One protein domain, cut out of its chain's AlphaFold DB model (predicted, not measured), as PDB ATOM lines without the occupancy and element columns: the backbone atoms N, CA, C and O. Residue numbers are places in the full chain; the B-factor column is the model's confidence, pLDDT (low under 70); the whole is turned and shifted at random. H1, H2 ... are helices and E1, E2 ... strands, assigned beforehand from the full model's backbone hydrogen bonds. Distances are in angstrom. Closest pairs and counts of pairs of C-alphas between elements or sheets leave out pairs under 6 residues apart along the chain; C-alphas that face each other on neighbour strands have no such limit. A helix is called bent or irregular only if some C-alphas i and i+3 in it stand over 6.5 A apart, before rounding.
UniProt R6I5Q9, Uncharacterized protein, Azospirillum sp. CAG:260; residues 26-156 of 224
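What this domain is: This is residues 26 to 156 of the 224 residues of an uncharacterized protein of Azospirillum sp. CAG:260 (UniProt R6I5Q9). A small, strongly twisted sheet, E6 E5 E1 E7, makes the middle, with H1 over one face and the short H3 over the other. Beside it a second twisted sheet, E2 E3 E4, meets it where E4 passes near E6; H2 crosses over the sharply bent E3, whose first part pairs with E2 in a hairpin arm reaching out to Asp 47. The 131 printed residues, mixed in class, hold three named helices and seven named strands, in the order E1 E2 E3 E4 E5 H1 H2 E6 H3 E7. Both sheets are antiparallel, and E2 E3 E4 is a meander, each strand the antiparallel neighbour of the one before. The whole is compact and rounded, with a radius of gyration of the C-alphas of 14.0 A and spans of 40 by 34 by 32 A.

How they stand to each other: E1, residues 26 to 29, is the antiparallel neighbour of E5, residues 75 to 80, with N 28 and O 77 within hydrogen-bond range at 2.9 A, and of E7, residues 152 to 154, with N 27 and O 152 at 2.8 A. E6, residues 127 to 130, is the other neighbour of E5, antiparallel, with N 129 and O 76 at 2.8 A. E2, residues 37 to 45, and E3, residues 48 to 61, form a hairpin, with N 41 and O 52 at 2.9 A. E3 and E4, residues 66 to 71, form another, with N 59 and O 68 at 2.9 A. E3 bends by 120 degrees at residue 57, and its pairing is staggered: residues 48 to 56 with E2, 56 to 61 with E4. The closest C-alphas of E4 and E6 are those of Leu 70 and Asp 128, 5.7 A apart. H1, residues 85 to 95, is on the sheet E6 E5 E1 E7 at a height of 10.8 A, over E1 and along it at 4 degrees on the local plane; their closest C-alphas, of Lys 86 and Ile 26, are 6.7 A apart. H2, residues 103 to 116, is on the sheet E2 E3 E4 at a height of 10.7 A, over E3 and across it at 84 degrees on the local plane; their closest C-alphas, of Ile 103 and Leu 57, are 6.8 A apart. H2 only grazes the other sheet, with residues 110 to 114. H1 and H2 are close but not clearly touching, the C-alphas of Ile 89 and Leu 113 being closest at 7.7 A; they run opposite ways at a shallow tilt of 34.6 degrees, only just short of steep. H3, residues 131 to 135, is over E1 on the opposite face from H1, at a height of 8.5 A. In H1, H2 and H3 every O i to N i+4 pair is within hydrogen-bond range.

Where its parts are: E1 begins at C-alpha 26 (35.224, -16.513, 3.896). From first to last C-alpha E2 measures 23.1 A, E3 22.0 A, E4 15.8 A, E5 16.9 A, H1 15.6 A and H2 19.5 A. E1, E6, H3 and E7 have 4, 4, 5 and 3 residues; E7 ends at C-alpha 154 (34.413, -14.701, 10.240).

The domain as a whole: The C-alphas farthest apart, of Asp 47 and Gln 95, are 43.3 A apart. The printed part has no cut, and the link from H3 to E7, 16 residues, is long. The mean pLDDT of the printed part is 94.0, and no printed residue is under 70.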
ATOM      1  N   ILE A  26      34.161 -15.526   4.040       95.94
ATOM      2  CA  ILE A  26      35.224 -16.513   3.896       95.94
ATOM      3  C   ILE A  26      36.500 -15.756   3.544       95.94
ATOM      4  O   ILE A  26      36.525 -14.983   2.587       95.94
ATOM      5  N   ILE A  27      37.551 -15.988   4.323       97.88
ATOM      6  CA  ILE A  27      38.886 -15.433   4.123       97.88
ATOM      7  C   ILE A  27      39.797 -16.538   3.608       97.88
ATOM      8  O   ILE A  27      39.882 -17.616   4.204       97.88
ATOM      9  N   ILE A  28      40.501 -16.245   2.520       98.31
ATOM     10  CA  ILE A  28      41.446 -17.148   1.872       98.31
ATOM     11  C   ILE A  28      42.804 -16.441   1.830       98.31
ATOM     12  O   ILE A  28      43.048 -15.626   0.936       98.31
ATOM     13  N   PRO A  29      43.700 -16.705   2.796       98.31
ATOM     14  CA  PRO A  29      45.038 -16.132   2.768       98.31
ATOM     15  C   PRO A  29      45.793 -16.641   1.535       98.31
ATOM     16  O   PRO A  29      45.990 -17.849   1.378       98.31
ATOM     17  N   ALA A  30      46.175 -15.723   0.648       98.00
ATOM     18  CA  ALA A  30      46.626 -16.021  -0.713       98.00
ATOM     19  C   ALA A  30      47.899 -15.235  -1.077       98.00
ATOM     20  O   ALA A  30      48.071 -14.789  -2.208       98.00
ATOM     21  N   TYR A  31      48.779 -15.050  -0.095       97.62
ATOM     22  CA  TYR A  31      50.054 -14.350  -0.224       97.62
ATOM     23  C   TYR A  31      51.221 -15.334  -0.425       97.62
ATOM     24  O   TYR A  31      51.030 -16.546  -0.458       97.62
ATOM     25  N   GLY A  32      52.444 -14.822  -0.581       96.94
ATOM     26  CA  GLY A  32      53.675 -15.612  -0.714       96.94
ATOM     27  C   GLY A  32      53.939 -16.185  -2.111       96.94
ATOM     28  O   GLY A  32      54.939 -16.871  -2.302       96.94
ATOM     29  N   PHE A  33      53.084 -15.892  -3.092       97.94
ATOM     30  CA  PHE A  33      53.205 -16.403  -4.458       97.94
ATOM     31  C   PHE A  33      54.358 -15.754  -5.238       97.94
ATOM     32  O   PHE A  33      54.648 -14.567  -5.091       97.94
ATOM     33  N   ALA A  34      55.002 -16.505  -6.131       97.50
ATOM     34  CA  ALA A  34      56.028 -15.988  -7.036       97.50
ATOM     35  C   ALA A  34      55.439 -15.285  -8.277       97.50
ATOM     36  O   ALA A  34      54.342 -15.607  -8.737       97.50
ATOM     37  N   GLY A  35      56.207 -14.362  -8.870       96.88
ATOM     38  CA  GLY A  35      55.859 -13.691 -10.133       96.88
ATOM     39  C   GLY A  35      54.988 -12.438  -9.998       96.88
ATOM     40  O   GLY A  35      54.478 -11.947 -11.004       96.88
ATOM     41  N   ALA A  36      54.817 -11.916  -8.779       96.62
ATOM     42  CA  ALA A  36      54.147 -10.643  -8.539       96.62
ATOM     43  C   ALA A  36      54.840  -9.484  -9.278       96.62
ATOM     44  O   ALA A  36      56.066  -9.472  -9.437       96.62
ATOM     45  N   ARG A  37      54.055  -8.499  -9.717       97.00
ATOM     46  CA  ARG A  37      54.539  -7.328 -10.467       97.00
ATOM     47  C   ARG A  37      54.358  -6.059  -9.649       97.00
ATOM     48  O   ARG A  37      53.550  -6.048  -8.725       97.00
ATOM     49  N   ASP A  38      55.118  -5.021  -9.989       97.81
ATOM     50  CA  ASP A  38      54.894  -3.688  -9.423       97.81
ATOM     51  C   ASP A  38      53.495  -3.208  -9.799       97.81
ATOM     52  O   ASP A  38      53.085  -3.298 -10.959       97.81
ATOM     53  N   ALA A  39      52.765  -2.734  -8.800       96.38
ATOM     54  CA  ALA A  39      51.416  -2.225  -8.929       96.38
ATOM     55  C   ALA A  39      51.172  -1.163  -7.854       96.38
ATOM     56  O   ALA A  39      51.897  -1.080  -6.863       96.38
ATOM     57  N   LYS A  40      50.119  -0.369  -8.044       94.19
ATOM     58  CA  LYS A  40      49.618   0.543  -7.018       94.19
ATOM     59  C   LYS A  40      48.303   0.013  -6.479       94.19
ATOM     60  O   LYS A  40      47.436  -0.360  -7.268       94.19
ATOM     61  N   ARG A  41      48.154  -0.008  -5.158       92.44
ATOM     62  CA  ARG A  41      46.909  -0.387  -4.484       92.44
ATOM     63  C   ARG A  41      46.400   0.793  -3.671       92.44
ATOM     64  O   ARG A  41      47.173   1.411  -2.949       92.44
ATOM     65  N   GLU A  42      45.119   1.109  -3.816       90.38
ATOM     66  CA  GLU A  42      44.465   2.074  -2.936       90.38
ATOM     67  C   GLU A  42      44.307   1.461  -1.540       90.38
ATOM     68  O   GLU A  42      43.888   0.312  -1.390       90.38
ATOM     69  N   GLU A  43      44.677   2.226  -0.525       88.19
ATOM     70  CA  GLU A  43      44.666   1.847   0.883       88.19
ATOM     71  C   GLU A  43      44.049   2.954   1.727       88.19
ATOM     72  O   GLU A  43      43.988   4.107   1.304       88.19
ATOM     73  N   TRP A  44      43.611   2.616   2.942       86.12
ATOM     74  CA  TRP A  44      43.045   3.589   3.876       86.12
ATOM     75  C   TRP A  44      43.915   3.734   5.124       86.12
ATOM     76  O   TRP A  44      44.082   2.788   5.893       86.12
ATOM     77  N   GLY A  45      44.459   4.931   5.331       84.81
ATOM     78  CA  GLY A  45      45.268   5.292   6.493       84.81
ATOM     79  C   GLY A  45      44.516   6.179   7.487       84.81
ATOM     80  O   GLY A  45      43.342   6.504   7.306       84.81
ATOM     81  N   ALA A  46      45.215   6.602   8.544       84.56
ATOM     82  CA  ALA A  46      44.682   7.558   9.520       84.56
ATOM     83  C   ALA A  46      44.314   8.910   8.876       84.56
ATOM     84  O   ALA A  46      43.330   9.526   9.274       84.56
ATOM     85  N   ASP A  47      45.058   9.310   7.841       91.06
ATOM     86  CA  ASP A  47      44.894  10.580   7.124       91.06
ATOM     87  C   ASP A  47      43.998  10.466   5.872       91.06
ATOM     88  O   ASP A  47      43.924  11.392   5.066       91.06
ATOM     89  N   GLY A  48      43.300   9.335   5.702       90.69
ATOM     90  CA  GLY A  48      42.428   9.066   4.556       90.69
ATOM     91  C   GLY A  48      43.034   8.109   3.520       90.69
ATOM     92  O   GLY A  48      43.976   7.373   3.835       90.69
ATOM     93  N   PRO A  49      42.460   8.055   2.302       91.56
ATOM     94  CA  PRO A  49      42.913   7.147   1.259       91.56
ATOM     95  C   PRO A  49      44.281   7.556   0.708       91.56
ATOM     96  O   PRO A  49      44.567   8.742   0.533       91.56
ATOM     97  N   PHE A  50      45.118   6.574   0.387       92.56
ATOM     98  CA  PHE A  50      46.408   6.779  -0.265       92.56
ATOM     99  C   PHE A  50      46.720   5.636  -1.235       92.56
ATOM    100  O   PHE A  50      46.119   4.568  -1.172       92.56
ATOM    101  N   MET A  51      47.677   5.855  -2.137       94.19
ATOM    102  CA  MET A  51      48.162   4.814  -3.046       94.19
ATOM    103  C   MET A  51      49.457   4.217  -2.502       94.19
ATOM    104  O   MET A  51      50.454   4.927  -2.369       94.19
ATOM    105  N   GLU A  52      49.452   2.920  -2.222       93.75
ATOM    106  CA  GLU A  52      50.629   2.161  -1.806       93.75
ATOM    107  C   GLU A  52      51.302   1.511  -3.023       93.75
ATOM    108  O   GLU A  52      50.640   0.849  -3.830       93.75
ATOM    109  N   ASP A  53      52.622   1.667  -3.146       96.44
ATOM    110  CA  ASP A  53      53.425   0.899  -4.099       96.44
ATOM    111  C   ASP A  53      53.649  -0.516  -3.551       96.44
ATOM    112  O   ASP A  53      54.248  -0.712  -2.491       96.44
ATOM    113  N   VAL A  54      53.171  -1.523  -4.282       96.25
ATOM    114  CA  VAL A  54      53.188  -2.923  -3.844       96.25
ATOM    115  C   VAL A  54      53.652  -3.859  -4.957       96.25
ATOM    116  O   VAL A  54      53.533  -3.571  -6.146       96.25
ATOM    117  N   LYS A  55      54.125  -5.046  -4.568       97.94
ATOM    118  CA  LYS A  55      54.178  -6.204  -5.466       97.94
ATOM    119  C   LYS A  55      52.875  -6.982  -5.329       97.94
ATOM    120  O   LYS A  55      52.521  -7.385  -4.217       97.94
ATOM    121  N   GLY A  56      52.175  -7.235  -6.429       97.25
ATOM    122  CA  GLY A  56      50.905  -7.956  -6.373       97.25
ATOM    123  C   GLY A  56      50.455  -8.594  -7.680       97.25
ATOM    124  O   GLY A  56      51.148  -8.553  -8.701       97.25
ATOM    125  N   LEU A  57      49.281  -9.218  -7.604       97.50
ATOM    126  CA  LEU A  57      48.525  -9.742  -8.734       97.50
ATOM    127  C   LEU A  57      47.279  -8.876  -8.939       97.50
ATOM    128  O   LEU A  57      46.426  -8.803  -8.058       97.50
ATOM    129  N   VAL A  58      47.179  -8.242 -10.108       96.50
ATOM    130  CA  VAL A  58      46.007  -7.447 -10.490       96.50
ATOM    131  C   VAL A  58      44.898  -8.369 -10.986       96.50
ATOM    132  O   VAL A  58      45.144  -9.238 -11.826       96.50
ATOM    133  N   PHE A  59      43.678  -8.176 -10.494       94.88
ATOM    134  CA  PHE A  59      42.490  -8.858 -10.996       94.88
ATOM    135  C   PHE A  59      41.253  -7.959 -10.901       94.88
ATOM    136  O   PHE A  59      41.143  -7.104 -10.032       94.88
ATOM    137  N   HIS A  60      40.291  -8.169 -11.797       91.94
ATOM    138  CA  HIS A  60      39.035  -7.417 -11.774       91.94
ATOM    139  C   HIS A  60      38.088  -7.909 -10.667       91.94
ATOM    140  O   HIS A  60      37.826  -9.116 -10.600       91.94
ATOM    141  N   ASN A  61      37.548  -6.990  -9.866       87.31
ATOM    142  CA  ASN A  61      36.449  -7.195  -8.922       87.31
ATOM    143  C   ASN A  61      35.128  -6.715  -9.564       87.31
ATOM    144  O   ASN A  61      34.907  -5.509  -9.692       87.31
ATOM    145  N   PRO A  62      34.220  -7.630  -9.945       76.94
ATOM    146  CA  PRO A  62      32.981  -7.264 -10.628       76.94
ATOM    147  C   PRO A  62      31.879  -6.738  -9.696       76.94
ATOM    148  O   PRO A  62      30.866  -6.242 -10.193       76.94
ATOM    149  N   LYS A  63      32.044  -6.832  -8.368       76.75
ATOM    150  CA  LYS A  63      31.102  -6.251  -7.400       76.75
ATOM    151  C   LYS A  63      31.149  -4.726  -7.447       76.75
ATOM    152  O   LYS A  63      30.107  -4.094  -7.596       76.75
ATOM    153  N   ASP A  64      32.359  -4.176  -7.389       80.38
ATOM    154  CA  ASP A  64      32.611  -2.729  -7.387       80.38
ATOM    155  C   ASP A  64      33.035  -2.212  -8.774       80.38
ATOM    156  O   ASP A  64      33.261  -1.021  -8.966       80.38
ATOM    157  N   ASN A  65      33.105  -3.118  -9.757       85.94
ATOM    158  CA  ASN A  65      33.504  -2.849 -11.136       85.94
ATOM    159  C   ASN A  65      34.861  -2.125 -11.232       85.94
ATOM    160  O   ASN A  65      35.015  -1.154 -11.973       85.94
ATOM    161  N   CYS A  66      35.852  -2.606 -10.481       89.50
ATOM    162  CA  CYS A  66      37.186  -2.012 -10.411       89.50
ATOM    163  C   CYS A  66      38.292  -3.066 -10.549       89.50
ATOM    164  O   CYS A  66      38.055  -4.272 -10.439       89.50
ATOM    165  N   GLU A  67      39.513  -2.621 -10.837       93.19
ATOM    166  CA  GLU A  67      40.698  -3.463 -10.680       93.19
ATOM    167  C   GLU A  67      41.160  -3.443  -9.225       93.19
ATOM    168  O   GLU A  67      41.133  -2.411  -8.558       93.19
ATOM    169  N   GLN A  68      41.593  -4.601  -8.746       93.44
ATOM    170  CA  GLN A  68      42.120  -4.804  -7.408       93.44
ATOM    171  C   GLN A  68      43.485  -5.470  -7.471       93.44
ATOM    172  O   GLN A  68      43.823  -6.126  -8.458       93.44
ATOM    173  N   VAL A  69      44.275  -5.307  -6.409       96.38
ATOM    174  CA  VAL A  69      45.656  -5.795  -6.357       96.38
ATOM    175  C   VAL A  69      45.847  -6.690  -5.143       96.38
ATOM    176  O   VAL A  69      46.099  -6.226  -4.032       96.38
ATOM    177  N   LEU A  70      45.827  -8.003  -5.364       97.38
ATOM    178  CA  LEU A  70      46.165  -8.963  -4.319       97.38
ATOM    179  C   LEU A  70      47.657  -8.836  -3.975       97.38
ATOM    180  O   LEU A  70      48.519  -9.201  -4.781       97.38
ATOM    181  N   LYS A  71      47.968  -8.314  -2.785       97.50
ATOM    182  CA  LYS A  71      49.349  -8.107  -2.327       97.50
ATOM    183  C   LYS A  71      50.097  -9.429  -2.174       97.50
ATOM    184  O   LYS A  71      49.610 -10.379  -1.566       97.50
ATOM    185  N   GLN A  72      51.340  -9.464  -2.645       97.88
ATOM    186  CA  GLN A  72      52.204 -10.639  -2.526       97.88
ATOM    187  C   GLN A  72      52.597 -10.937  -1.073       97.88
ATOM    188  O   GLN A  72      52.835 -12.088  -0.726       97.88
ATOM    189  N   LYS A  73      52.708  -9.913  -0.224       96.75
ATOM    190  CA  LYS A  73      53.248 -10.059   1.133       96.75
ATOM    191  C   LYS A  73      52.213 -10.568   2.135       96.75
ATOM    192  O   LYS A  73      52.557 -11.348   3.018       96.75
ATOM    193  N   ASP A  74      50.974 -10.114   1.999       97.06
ATOM    194  CA  ASP A  74      49.915 -10.286   2.995       97.06
ATOM    195  C   ASP A  74      48.498 -10.228   2.397       97.06
ATOM    196  O   ASP A  74      47.527 -10.052   3.128       97.06
ATOM    197  N   GLY A  75      48.360 -10.377   1.078       97.50
ATOM    198  CA  GLY A  75      47.070 -10.385   0.403       97.50
ATOM    199  C   GLY A  75      46.194 -11.578   0.793       97.50
ATOM    200  O   GLY A  75      46.637 -12.730   0.860       97.50
ATOM    201  N   CYS A  76      44.914 -11.293   0.992       98.06
ATOM    202  CA  CYS A  76      43.865 -12.283   1.197       98.06
ATOM    203  C   CYS A  76      42.786 -12.095   0.129       98.06
ATOM    204  O   CYS A  76      42.433 -10.966  -0.206       98.06
ATOM    205  N   LEU A  77      42.227 -13.193  -0.369       97.38
ATOM    206  CA  LEU A  77      40.970 -13.166  -1.111       97.38
ATOM    207  C   LEU A  77      39.807 -13.293  -0.126       97.38
ATOM    208  O   LEU A  77      39.920 -13.970   0.903       97.38
ATOM    209  N   ILE A  78      38.694 -12.644  -0.438       95.75
ATOM    210  CA  ILE A  78      37.526 -12.596   0.437       95.75
ATOM    211  C   ILE A  78      36.228 -12.625  -0.373       95.75
ATOM    212  O   ILE A  78      36.122 -12.031  -1.445       95.75
ATOM    213  N   CYS A  79      35.244 -13.349   0.154       94.44
ATOM    214  CA  CYS A  79      33.884 -13.445  -0.373       94.44
ATOM    215  C   CYS A  79      32.883 -13.565   0.781       94.44
ATOM    216  O   CYS A  79      33.289 -13.850   1.915       94.44
ATOM    217  N   TYR A  80      31.583 -13.367   0.540       92.75
ATOM    218  CA  TYR A  80      30.586 -13.716   1.555       92.75
ATOM    219  C   TYR A  80      30.499 -15.235   1.729       92.75
ATOM    220  O   TYR A  80      30.790 -16.005   0.815       92.75
ATOM    221  N   ASP A  81      30.137 -15.681   2.925       90.88
ATOM    222  CA  ASP A  81      29.850 -17.081   3.199       90.88
ATOM    223  C   ASP A  81      28.455 -17.405   2.654       90.88
ATOM    224  O   ASP A  81      27.502 -16.651   2.844       90.88
ATOM    225  N   ALA A  82      28.346 -18.516   1.940       88.94
ATOM    226  CA  ALA A  82      27.097 -19.003   1.370       88.94
ATOM    227  C   ALA A  82      27.105 -20.537   1.430       88.94
ATOM    228  O   ALA A  82      28.189 -21.131   1.467       88.94
ATOM    229  N   PRO A  83      25.937 -21.206   1.419       88.31
ATOM    230  CA  PRO A  83      25.869 -22.656   1.579       88.31
ATOM    231  C   PRO A  83      26.824 -23.420   0.643       88.31
ATOM    232  O   PRO A  83      26.769 -23.271  -0.578       88.31
ATOM    233  N   GLY A  84      27.715 -24.235   1.220       91.06
ATOM    234  CA  GLY A  84      28.666 -25.082   0.487       91.06
ATOM    235  C   GLY A  84      29.876 -24.355  -0.115       91.06
ATOM    236  O   GLY A  84      30.709 -24.980  -0.777       91.06
ATOM    237  N   ARG A  85      29.977 -23.030   0.040       94.12
ATOM    238  CA  ARG A  85      31.009 -22.219  -0.619       94.12
ATOM    239  C   ARG A  85      32.392 -22.476  -0.029       94.12
ATOM    240  O   ARG A  85      33.339 -22.692  -0.781       94.12
ATOM    241  N   LYS A  86      32.509 -22.500   1.301       95.19
ATOM    242  CA  LYS A  86      33.782 -22.762   1.987       95.19
ATOM    243  C   LYS A  86      34.313 -24.158   1.661       95.19
ATOM    244  O   LYS A  86      35.509 -24.325   1.436       95.19
ATOM    245  N   GLU A  87      33.427 -25.143   1.601       95.75
ATOM    246  CA  GLU A  87      33.743 -26.533   1.280       95.75
ATOM    247  C   GLU A  87      34.293 -26.652  -0.143       95.75
ATOM    248  O   GLU A  87      35.338 -27.266  -0.333       95.75
ATOM    249  N   LYS A  88      33.659 -26.000  -1.128       95.75
ATOM    250  CA  LYS A  88      34.157 -25.951  -2.515       95.75
ATOM    251  C   LYS A  88      35.541 -25.313  -2.620       95.75
ATOM    252  O   LYS A  88      36.401 -25.822  -3.333       95.75
ATOM    253  N   ILE A  89      35.757 -24.213  -1.899       97.62
ATOM    254  CA  ILE A  89      37.046 -23.510  -1.865       97.62
ATOM    255  C   ILE A  89      38.135 -24.424  -1.292       97.62
ATOM    256  O   ILE A  89      39.185 -24.582  -1.911       97.62
ATOM    257  N   ASN A  90      37.881 -25.041  -0.134       98.00
ATOM    258  CA  ASN A  90      38.821 -25.974   0.488       98.00
ATOM    259  C   ASN A  90      39.114 -27.164  -0.423       98.00
ATOM    260  O   ASN A  90      40.277 -27.496  -0.625       98.00
ATOM    261  N   TRP A  91      38.078 -27.747  -1.026       97.94
ATOM    262  CA  TRP A  91      38.230 -28.866  -1.944       97.94
ATOM    263  C   TRP A  91      39.115 -28.507  -3.143       97.94
ATOM    264  O   TRP A  91      40.028 -29.262  -3.463       97.94
ATOM    265  N   TYR A  92      38.928 -27.334  -3.763       98.31
ATOM    266  CA  TYR A  92      39.816 -26.880  -4.841       98.31
ATOM    267  C   TYR A  92      41.272 -26.789  -4.364       98.31
ATOM    268  O   TYR A  92      42.170 -27.300  -5.029       98.31
ATOM    269  N   ILE A  93      41.516 -26.158  -3.211       98.25
ATOM    270  CA  ILE A  93      42.871 -25.993  -2.660       98.25
ATOM    271  C   ILE A  93      43.521 -27.357  -2.384       98.25
ATOM    272  O   ILE A  93      44.706 -27.536  -2.659       98.25
ATOM    273  N   GLU A  94      42.756 -28.326  -1.880       97.94
ATOM    274  CA  GLU A  94      43.228 -29.693  -1.635       97.94
ATOM    275  C   GLU A  94      43.584 -30.436  -2.930       97.94
ATOM    276  O   GLU A  94      44.580 -31.157  -2.963       97.94
ATOM    277  N   GLN A  95      42.804 -30.254  -4.002       98.19
ATOM    278  CA  GLN A  95      43.079 -30.872  -5.307       98.19
ATOM    279  C   GLN A  95      44.214 -30.184  -6.081       98.19
ATOM    280  O   GLN A  95      44.805 -30.790  -6.975       98.19
ATOM    281  N   HIS A  96      44.533 -28.935  -5.736       98.19
ATOM    282  CA  HIS A  96      45.525 -28.105  -6.417       98.19
ATOM    283  C   HIS A  96      46.529 -27.523  -5.407       98.19
ATOM    284  O   HIS A  96      46.508 -26.314  -5.144       98.19
ATOM    285  N   PRO A  97      47.425 -28.338  -4.818       96.94
ATOM    286  CA  PRO A  97      48.371 -27.880  -3.793       96.94
ATOM    287  C   PRO A  97      49.314 -26.768  -4.282       96.94
ATOM    288  O   PRO A  97      49.865 -26.012  -3.484       96.94
ATOM    289  N   GLU A  98      49.483 -26.623  -5.594       97.81
ATOM    290  CA  GLU A  98      50.278 -25.578  -6.226       97.81
ATOM    291  C   GLU A  98      49.576 -24.214  -6.333       97.81
ATOM    292  O   GLU A  98      50.199 -23.251  -6.790       97.81
ATOM    293  N   THR A  99      48.305 -24.117  -5.917       98.25
ATOM    294  CA  THR A  99      47.434 -22.933  -6.061       98.25
ATOM    295  C   THR A  99      48.136 -21.623  -5.701       98.25
ATOM    296  O   THR A  99      48.015 -20.639  -6.429       98.25
ATOM    297  N   PHE A 100      48.904 -21.607  -4.611       98.12
ATOM    298  CA  PHE A 100      49.534 -20.393  -4.083       98.12
ATOM    299  C   PHE A 100      51.019 -20.244  -4.453       98.12
ATOM    300  O   PHE A 100      51.666 -19.300  -4.009       98.12
ATOM    301  N   ASN A 101      51.582 -21.138  -5.273       97.88
ATOM    302  CA  ASN A 101      53.018 -21.123  -5.578       97.88
ATOM    303  C   ASN A 101      53.420 -19.935  -6.458       97.88
ATOM    304  O   ASN A 101      54.491 -19.354  -6.287       97.88
ATOM    305  N   ASN A 102      52.590 -19.589  -7.442       98.12
ATOM    306  CA  ASN A 102      52.879 -18.520  -8.391       98.12
ATOM    307  C   ASN A 102      51.599 -17.904  -8.967       98.12
ATOM    308  O   ASN A 102      50.506 -18.460  -8.843       98.12
ATOM    309  N   ILE A 103      51.757 -16.772  -9.653       97.62
ATOM    310  CA  ILE A 103      50.639 -16.046 -10.266       97.62
ATOM    311  C   ILE A 103      49.832 -16.868 -11.283       97.62
ATOM    312  O   ILE A 103      48.669 -16.554 -11.508       97.62
ATOM    313  N   ILE A 104      50.406 -17.892 -11.924       97.75
ATOM    314  CA  ILE A 104      49.703 -18.679 -12.947       97.75
ATOM    315  C   ILE A 104      48.638 -19.547 -12.278       97.75
ATOM    316  O   ILE A 104      47.478 -19.517 -12.688       97.75
ATOM    317  N   HIS A 105      49.007 -20.292 -11.234       98.31
ATOM    318  CA  HIS A 105      48.055 -21.129 -10.498       98.31
ATOM    319  C   HIS A 105      47.076 -20.289  -9.678       98.31
ATOM    320  O   HIS A 105      45.883 -20.591  -9.659       98.31
ATOM    321  N   LEU A 106      47.544 -19.175  -9.111       98.19
ATOM    322  CA  LEU A 106      46.683 -18.265  -8.367       98.19
ATOM    323  C   LEU A 106      45.626 -17.607  -9.266       98.19
ATOM    324  O   LEU A 106      44.464 -17.527  -8.880       98.19
ATOM    325  N   ASN A 107      45.980 -17.214 -10.494       97.50
ATOM    326  CA  ASN A 107      45.003 -16.711 -11.466       97.50
ATOM    327  C   ASN A 107      43.964 -17.765 -11.856       97.50
ATOM    328  O   ASN A 107      42.784 -17.439 -11.960       97.50
ATOM    329  N   LYS A 108      44.374 -19.028 -12.050       98.25
ATOM    330  CA  LYS A 108      43.422 -20.124 -12.314       98.25
ATOM    331  C   LYS A 108      42.422 -20.264 -11.172       98.25
ATOM    332  O   LYS A 108      41.226 -20.363 -11.424       98.25
ATOM    333  N   PHE A 109      42.904 -20.199  -9.936       98.25
ATOM    334  CA  PHE A 109      42.048 -20.252  -8.761       98.25
ATOM    335  C   PHE A 109      41.110 -19.044  -8.663       98.25
ATOM    336  O   PHE A 109      39.915 -19.226  -8.466       98.25
ATOM    337  N   ILE A 110      41.600 -17.820  -8.882       97.31
ATOM    338  CA  ILE A 110      40.753 -16.615  -8.909       97.31
ATOM    339  C   ILE A 110      39.660 -16.733  -9.979       97.31
ATOM    340  O   ILE A 110      38.513 -16.383  -9.712       97.31
ATOM    341  N   ASN A 111      39.980 -17.247 -11.167       96.31
ATOM    342  CA  ASN A 111      38.989 -17.454 -12.225       96.31
ATOM    343  C   ASN A 111      37.960 -18.525 -11.841       96.31
ATOM    344  O   ASN A 111      36.764 -18.280 -11.968       96.31
ATOM    345  N   TYR A 112      38.406 -19.649 -11.273       96.81
ATOM    346  CA  TYR A 112      37.510 -20.661 -10.712       96.81
ATOM    347  C   TYR A 112      36.557 -20.055  -9.674       96.81
ATOM    348  O   TYR A 112      35.347 -20.285  -9.731       96.81
ATOM    349  N   LEU A 113      37.076 -19.243  -8.746       95.75
ATOM    350  CA  LEU A 113      36.251 -18.558  -7.756       95.75
ATOM    351  C   LEU A 113      35.257 -17.617  -8.434       95.75
ATOM    352  O   LEU A 113      34.085 -17.647  -8.091       95.75
ATOM    353  N   LYS A 114      35.666 -16.837  -9.439       93.38
ATOM    354  CA  LYS A 114      34.750 -15.935 -10.149       93.38
ATOM    355  C   LYS A 114      33.574 -16.651 -10.815       93.38
ATOM    356  O   LYS A 114      32.483 -16.095 -10.866       93.38
ATOM    357  N   GLU A 115      33.785 -17.870 -11.290       92.50
ATOM    358  CA  GLU A 115      32.746 -18.691 -11.919       92.50
ATOM    359  C   GLU A 115      31.840 -19.394 -10.894       92.50
ATOM    360  O   GLU A 115      30.658 -19.605 -11.154       92.50
ATOM    361  N   ASN A 116      32.376 -19.758  -9.724       92.00
ATOM    362  CA  ASN A 116      31.696 -20.637  -8.760       92.00
ATOM    363  C   ASN A 116      31.213 -19.929  -7.485       92.00
ATOM    364  O   ASN A 116      30.399 -20.471  -6.732       92.00
ATOM    365  N   VAL A 117      31.718 -18.728  -7.226       90.88
ATOM    366  CA  VAL A 117      31.425 -17.883  -6.068       90.88
ATOM    367  C   VAL A 117      30.702 -16.652  -6.594       90.88
ATOM    368  O   VAL A 117      31.291 -15.590  -6.753       90.88
ATOM    369  N   VAL A 118      29.417 -16.810  -6.913       89.25
ATOM    370  CA  VAL A 118      28.565 -15.736  -7.445       89.25
ATOM    371  C   VAL A 118      27.484 -15.329  -6.446       89.25
ATOM    372  O   VAL A 118      27.040 -16.145  -5.634       89.25
ATOM    373  N   ASN A 119      27.085 -14.061  -6.473       86.38
ATOM    374  CA  ASN A 119      25.946 -13.549  -5.709       86.38
ATOM    375  C   ASN A 119      24.608 -13.868  -6.406       86.38
ATOM    376  O   ASN A 119      24.583 -14.442  -7.495       86.38
ATOM    377  N   GLU A 120      23.486 -13.476  -5.794       83.69
ATOM    378  CA  GLU A 120      22.133 -13.699  -6.342       83.69
ATOM    379  C   GLU A 120      21.929 -13.088  -7.740       83.69
ATOM    380  O   GLU A 120      21.127 -13.584  -8.525       83.69
ATOM    381  N   GLY A 121      22.690 -12.043  -8.083       84.12
ATOM    382  CA  GLY A 121      22.689 -11.417  -9.408       84.12
ATOM    383  C   GLY A 121      23.604 -12.097 -10.432       84.12
ATOM    384  O   GLY A 121      23.823 -11.532 -11.503       84.12
ATOM    385  N   GLY A 122      24.192 -13.253 -10.107       86.00
ATOM    386  CA  GLY A 122      25.088 -14.006 -10.991       86.00
ATOM    387  C   GLY A 122      26.464 -13.367 -11.203       86.00
ATOM    388  O   GLY A 122      27.227 -13.831 -12.047       86.00
ATOM    389  N   LYS A 123      26.809 -12.311 -10.457       88.00
ATOM    390  CA  LYS A 123      28.135 -11.681 -10.516       88.00
ATOM    391  C   LYS A 123      29.071 -12.346  -9.523       88.00
ATOM    392  O   LYS A 123      28.633 -12.701  -8.429       88.00
ATOM    393  N   ALA A 124      30.355 -12.456  -9.865       90.62
ATOM    394  CA  ALA A 124      31.336 -12.970  -8.919       90.62
ATOM    395  C   ALA A 124      31.348 -12.133  -7.633       90.62
ATOM    396  O   ALA A 124      31.383 -10.903  -7.660       90.62
ATOM    397  N   ASP A 125      31.338 -12.828  -6.512       91.69
ATOM    398  CA  ASP A 125      31.383 -12.278  -5.172       91.69
ATOM    399  C   ASP A 125      32.786 -12.509  -4.613       91.69
ATOM    400  O   ASP A 125      32.990 -13.357  -3.756       91.69
ATOM    401  N   LEU A 126      33.778 -11.823  -5.180       93.94
ATOM    402  CA  LEU A 126      35.186 -12.003  -4.839       93.94
ATOM    403  C   LEU A 126      35.921 -10.669  -4.921       93.94
ATOM    404  O   LEU A 126      35.899 -10.015  -5.964       93.94
ATOM    405  N   TRP A 127      36.610 -10.312  -3.846       94.06
ATOM    406  CA  TRP A 127      37.456  -9.125  -3.779       94.06
ATOM    407  C   TRP A 127      38.718  -9.403  -2.959       94.06
ATOM    408  O   TRP A 127      38.859 -10.468  -2.346       94.06
ATOM    409  N   ASP A 128      39.671  -8.475  -2.989       94.06
ATOM    410  CA  ASP A 128      40.898  -8.556  -2.210       94.06
ATOM    411  C   ASP A 128      40.783  -7.855  -0.853       94.06
ATOM    412  O   ASP A 128      39.937  -6.996  -0.600       94.06
ATOM    413  N   THR A 129      41.644  -8.278   0.060       94.31
ATOM    414  CA  THR A 129      41.895  -7.648   1.349       94.31
ATOM    415  C   THR A 129      43.312  -8.017   1.799       94.31
ATOM    416  O   THR A 129      44.149  -8.418   0.982       94.31
ATOM    417  N   ASP A 130      43.619  -7.880   3.081       95.19
ATOM    418  CA  ASP A 130      44.916  -8.233   3.649       95.19
ATOM    419  C   ASP A 130      44.795  -8.914   5.019       95.19
ATOM    420  O   ASP A 130      43.725  -9.003   5.632       95.19
ATOM    421  N   VAL A 131      45.924  -9.434   5.493       96.62
ATOM    422  CA  VAL A 131      46.045 -10.112   6.786       96.62
ATOM    423  C   VAL A 131      45.695  -9.191   7.968       96.62
ATOM    424  O   VAL A 131      45.170  -9.688   8.964       96.62
ATOM    425  N   ASN A 132      45.931  -7.873   7.893       94.31
ATOM    426  CA  ASN A 132      45.578  -6.960   8.992       94.31
ATOM    427  C   ASN A 132      44.062  -6.839   9.130       94.31
ATOM    428  O   ASN A 132      43.532  -6.970  10.235       94.31
ATOM    429  N   PHE A 133      43.362  -6.638   8.012       93.81
ATOM    430  CA  PHE A 133      41.905  -6.652   7.992       93.81
ATOM    431  C   PHE A 133      41.364  -7.993   8.497       93.81
ATOM    432  O   PHE A 133      40.492  -8.018   9.368       93.81
ATOM    433  N   ALA A 134      41.913  -9.103   7.996       95.94
ATOM    434  CA  ALA A 134      41.491 -10.453   8.351       95.94
ATOM    435  C   ALA A 134      41.639 -10.746   9.857       95.94
ATOM    436  O   ALA A 134      40.700 -11.249  10.473       95.94
ATOM    437  N   ALA A 135      42.765 -10.365  10.467       95.69
ATOM    438  CA  ALA A 135      42.998 -10.479  11.913       95.69
ATOM    439  C   ALA A 135      42.097  -9.542  12.742       95.69
ATOM    440  O   ALA A 135      41.846  -9.772  13.926       95.69
ATOM    441  N   GLY A 136      41.593  -8.469  12.128       93.38
ATOM    442  CA  GLY A 136      40.654  -7.536  12.746       93.38
ATOM    443  C   GLY A 136      39.224  -8.072  12.880       93.38
ATOM    444  O   GLY A 136      38.425  -7.471  13.607       93.38
ATOM    445  N   LEU A 137      38.883  -9.181  12.215       93.38
ATOM    446  CA  LEU A 137      37.545  -9.772  12.259       93.38
ATOM    447  C   LEU A 137      37.248 -10.453  13.612       93.38
ATOM    448  O   LEU A 137      38.132 -10.671  14.443       93.38
ATOM    449  N   LYS A 138      35.969 -10.727  13.884       88.50
ATOM    450  CA  LYS A 138      35.527 -11.356  15.136       88.50
ATOM    451  C   LYS A 138      35.897 -12.835  15.163       88.50
ATOM    452  O   LYS A 138      35.569 -13.573  14.239       88.50
ATOM    453  N   ASP A 139      36.522 -13.265  16.253       82.81
ATOM    454  CA  ASP A 139      36.939 -14.656  16.463       82.81
ATOM    455  C   ASP A 139      37.861 -15.180  15.336       82.81
ATOM    456  O   ASP A 139      37.947 -16.382  15.089       82.81
ATOM    457  N   ALA A 140      38.537 -14.269  14.624       91.12
ATOM    458  CA  ALA A 140      39.550 -14.622  13.641       91.12
ATOM    459  C   ALA A 140      40.796 -15.200  14.331       91.12
ATOM    460  O   ALA A 140      41.066 -14.850  15.486       91.12
ATOM    461  N   PRO A 141      41.578 -16.050  13.636       93.12
ATOM    462  CA  PRO A 141      42.881 -16.475  14.130       93.12
ATOM    463  C   PRO A 141      43.763 -15.269  14.463       93.12
ATOM    464  O   PRO A 141      43.626 -14.201  13.852       93.12
ATOM    465  N   ALA A 142      44.697 -15.451  15.401       93.38
ATOM    466  CA  ALA A 142      45.740 -14.462  15.624       93.38
ATOM    467  C   ALA A 142      46.499 -14.212  14.312       93.38
ATOM    468  O   ALA A 142      46.564 -15.079  13.437       93.38
ATOM    469  N   LYS A 143      47.062 -13.013  14.153       95.75
ATOM    470  CA  LYS A 143      47.666 -12.581  12.885       95.75
ATOM    471  C   LYS A 143      48.736 -13.565  12.400       95.75
ATOM    472  O   LYS A 143      48.819 -13.871  11.215       95.75
ATOM    473  N   GLU A 144      49.532 -14.069  13.328       94.31
ATOM    474  CA  GLU A 144      50.571 -15.070  13.135       94.31
ATOM    475  C   GLU A 144      50.037 -16.441  12.700       94.31
ATOM    476  O   GLU A 144      50.765 -17.165  12.023       94.31
ATOM    477  N   ASP A 145      48.785 -16.775  13.008       95.56
ATOM    478  CA  ASP A 145      48.133 -18.048  12.671       95.56
ATOM    479  C   ASP A 145      47.355 -17.993  11.351       95.56
ATOM    480  O   ASP A 145      46.947 -19.027  10.815       95.56
ATOM    481  N   ILE A 146      47.178 -16.799  10.779       97.19
ATOM    482  CA  ILE A 146      46.639 -16.638   9.431       97.19
ATOM    483  C   ILE A 146      47.717 -17.089   8.444       97.19
ATOM    484  O   ILE A 146      48.676 -16.368   8.176       97.19
ATOM    485  N   LYS A 147      47.574 -18.314   7.925       96.94
ATOM    486  CA  LYS A 147      48.525 -18.943   6.999       96.94
ATOM    487  C   LYS A 147      47.918 -19.167   5.619       96.94
ATOM    488  O   LYS A 147      46.720 -19.409   5.485       96.94
ATOM    489  N   ILE A 148      48.780 -19.152   4.604       97.19
ATOM    490  CA  ILE A 148      48.432 -19.402   3.199       97.19
ATOM    491  C   ILE A 148      47.605 -20.688   3.071       97.19
ATOM    492  O   ILE A 148      47.956 -21.721   3.645       97.19
ATOM    493  N   GLY A 149      46.487 -20.613   2.346       94.75
ATOM    494  CA  GLY A 149      45.589 -21.746   2.100       94.75
ATOM    495  C   GLY A 149      44.776 -22.226   3.307       94.75
ATOM    496  O   GLY A 149      43.937 -23.111   3.152       94.75
ATOM    497  N   LYS A 150      44.961 -21.656   4.507       96.56
ATOM    498  CA  LYS A 150      44.125 -21.960   5.678       96.56
ATOM    499  C   LYS A 150      42.871 -21.093   5.660       96.56
ATOM    500  O   LYS A 150      42.839 -20.001   6.220       96.56
ATOM    501  N   VAL A 151      41.837 -21.596   4.993       97.25
ATOM    502  CA  VAL A 151      40.554 -20.903   4.826       97.25
ATOM    503  C   VAL A 151      39.769 -20.877   6.135       97.25
ATOM    504  O   VAL A 151      39.513 -21.910   6.761       97.25
ATOM    505  N   PHE A 152      39.284 -19.701   6.515       95.62
ATOM    506  CA  PHE A 152      38.405 -19.536   7.670       95.62
ATOM    507  C   PHE A 152      37.235 -18.615   7.344       95.62
ATOM    508  O   PHE A 152      37.256 -17.903   6.346       95.62
ATOM    509  N   SER A 153      36.199 -18.653   8.182       93.06
ATOM    510  CA  SER A 153      35.042 -17.772   8.032       93.06
ATOM    511  C   SER A 153      34.870 -16.924   9.283       93.06
ATOM    512  O   SER A 153      34.978 -17.454  10.388       93.06
ATOM    513  N   SER A 154      34.566 -15.641   9.126       91.56
ATOM    514  CA  SER A 154      34.413 -14.701  10.240       91.56
ATOM    515  C   SER A 154      33.508 -13.516   9.846       91.56
ATOM    516  O   SER A 154      33.103 -13.399   8.693       91.56
ATOM    517  N   VAL A 155      33.143 -12.654  10.797       90.81
ATOM    518  CA  VAL A 155      32.323 -11.441  10.602       90.81
ATOM    519  C   VAL A 155      33.080 -10.210  11.092       90.81
ATOM    520  O   VAL A 155      34.009 -10.329  11.897       90.81
ATOM    521  N   LYS A 156      32.692  -8.998  10.681       89.38
ATOM    522  CA  LYS A 156      33.293  -7.798  11.286       89.38
ATOM    523  C   LYS A 156      32.848  -7.697  12.744       89.38
ATOM    524  O   LYS A 156      31.680  -7.898  13.056       89.38
TER     525      LYS A 156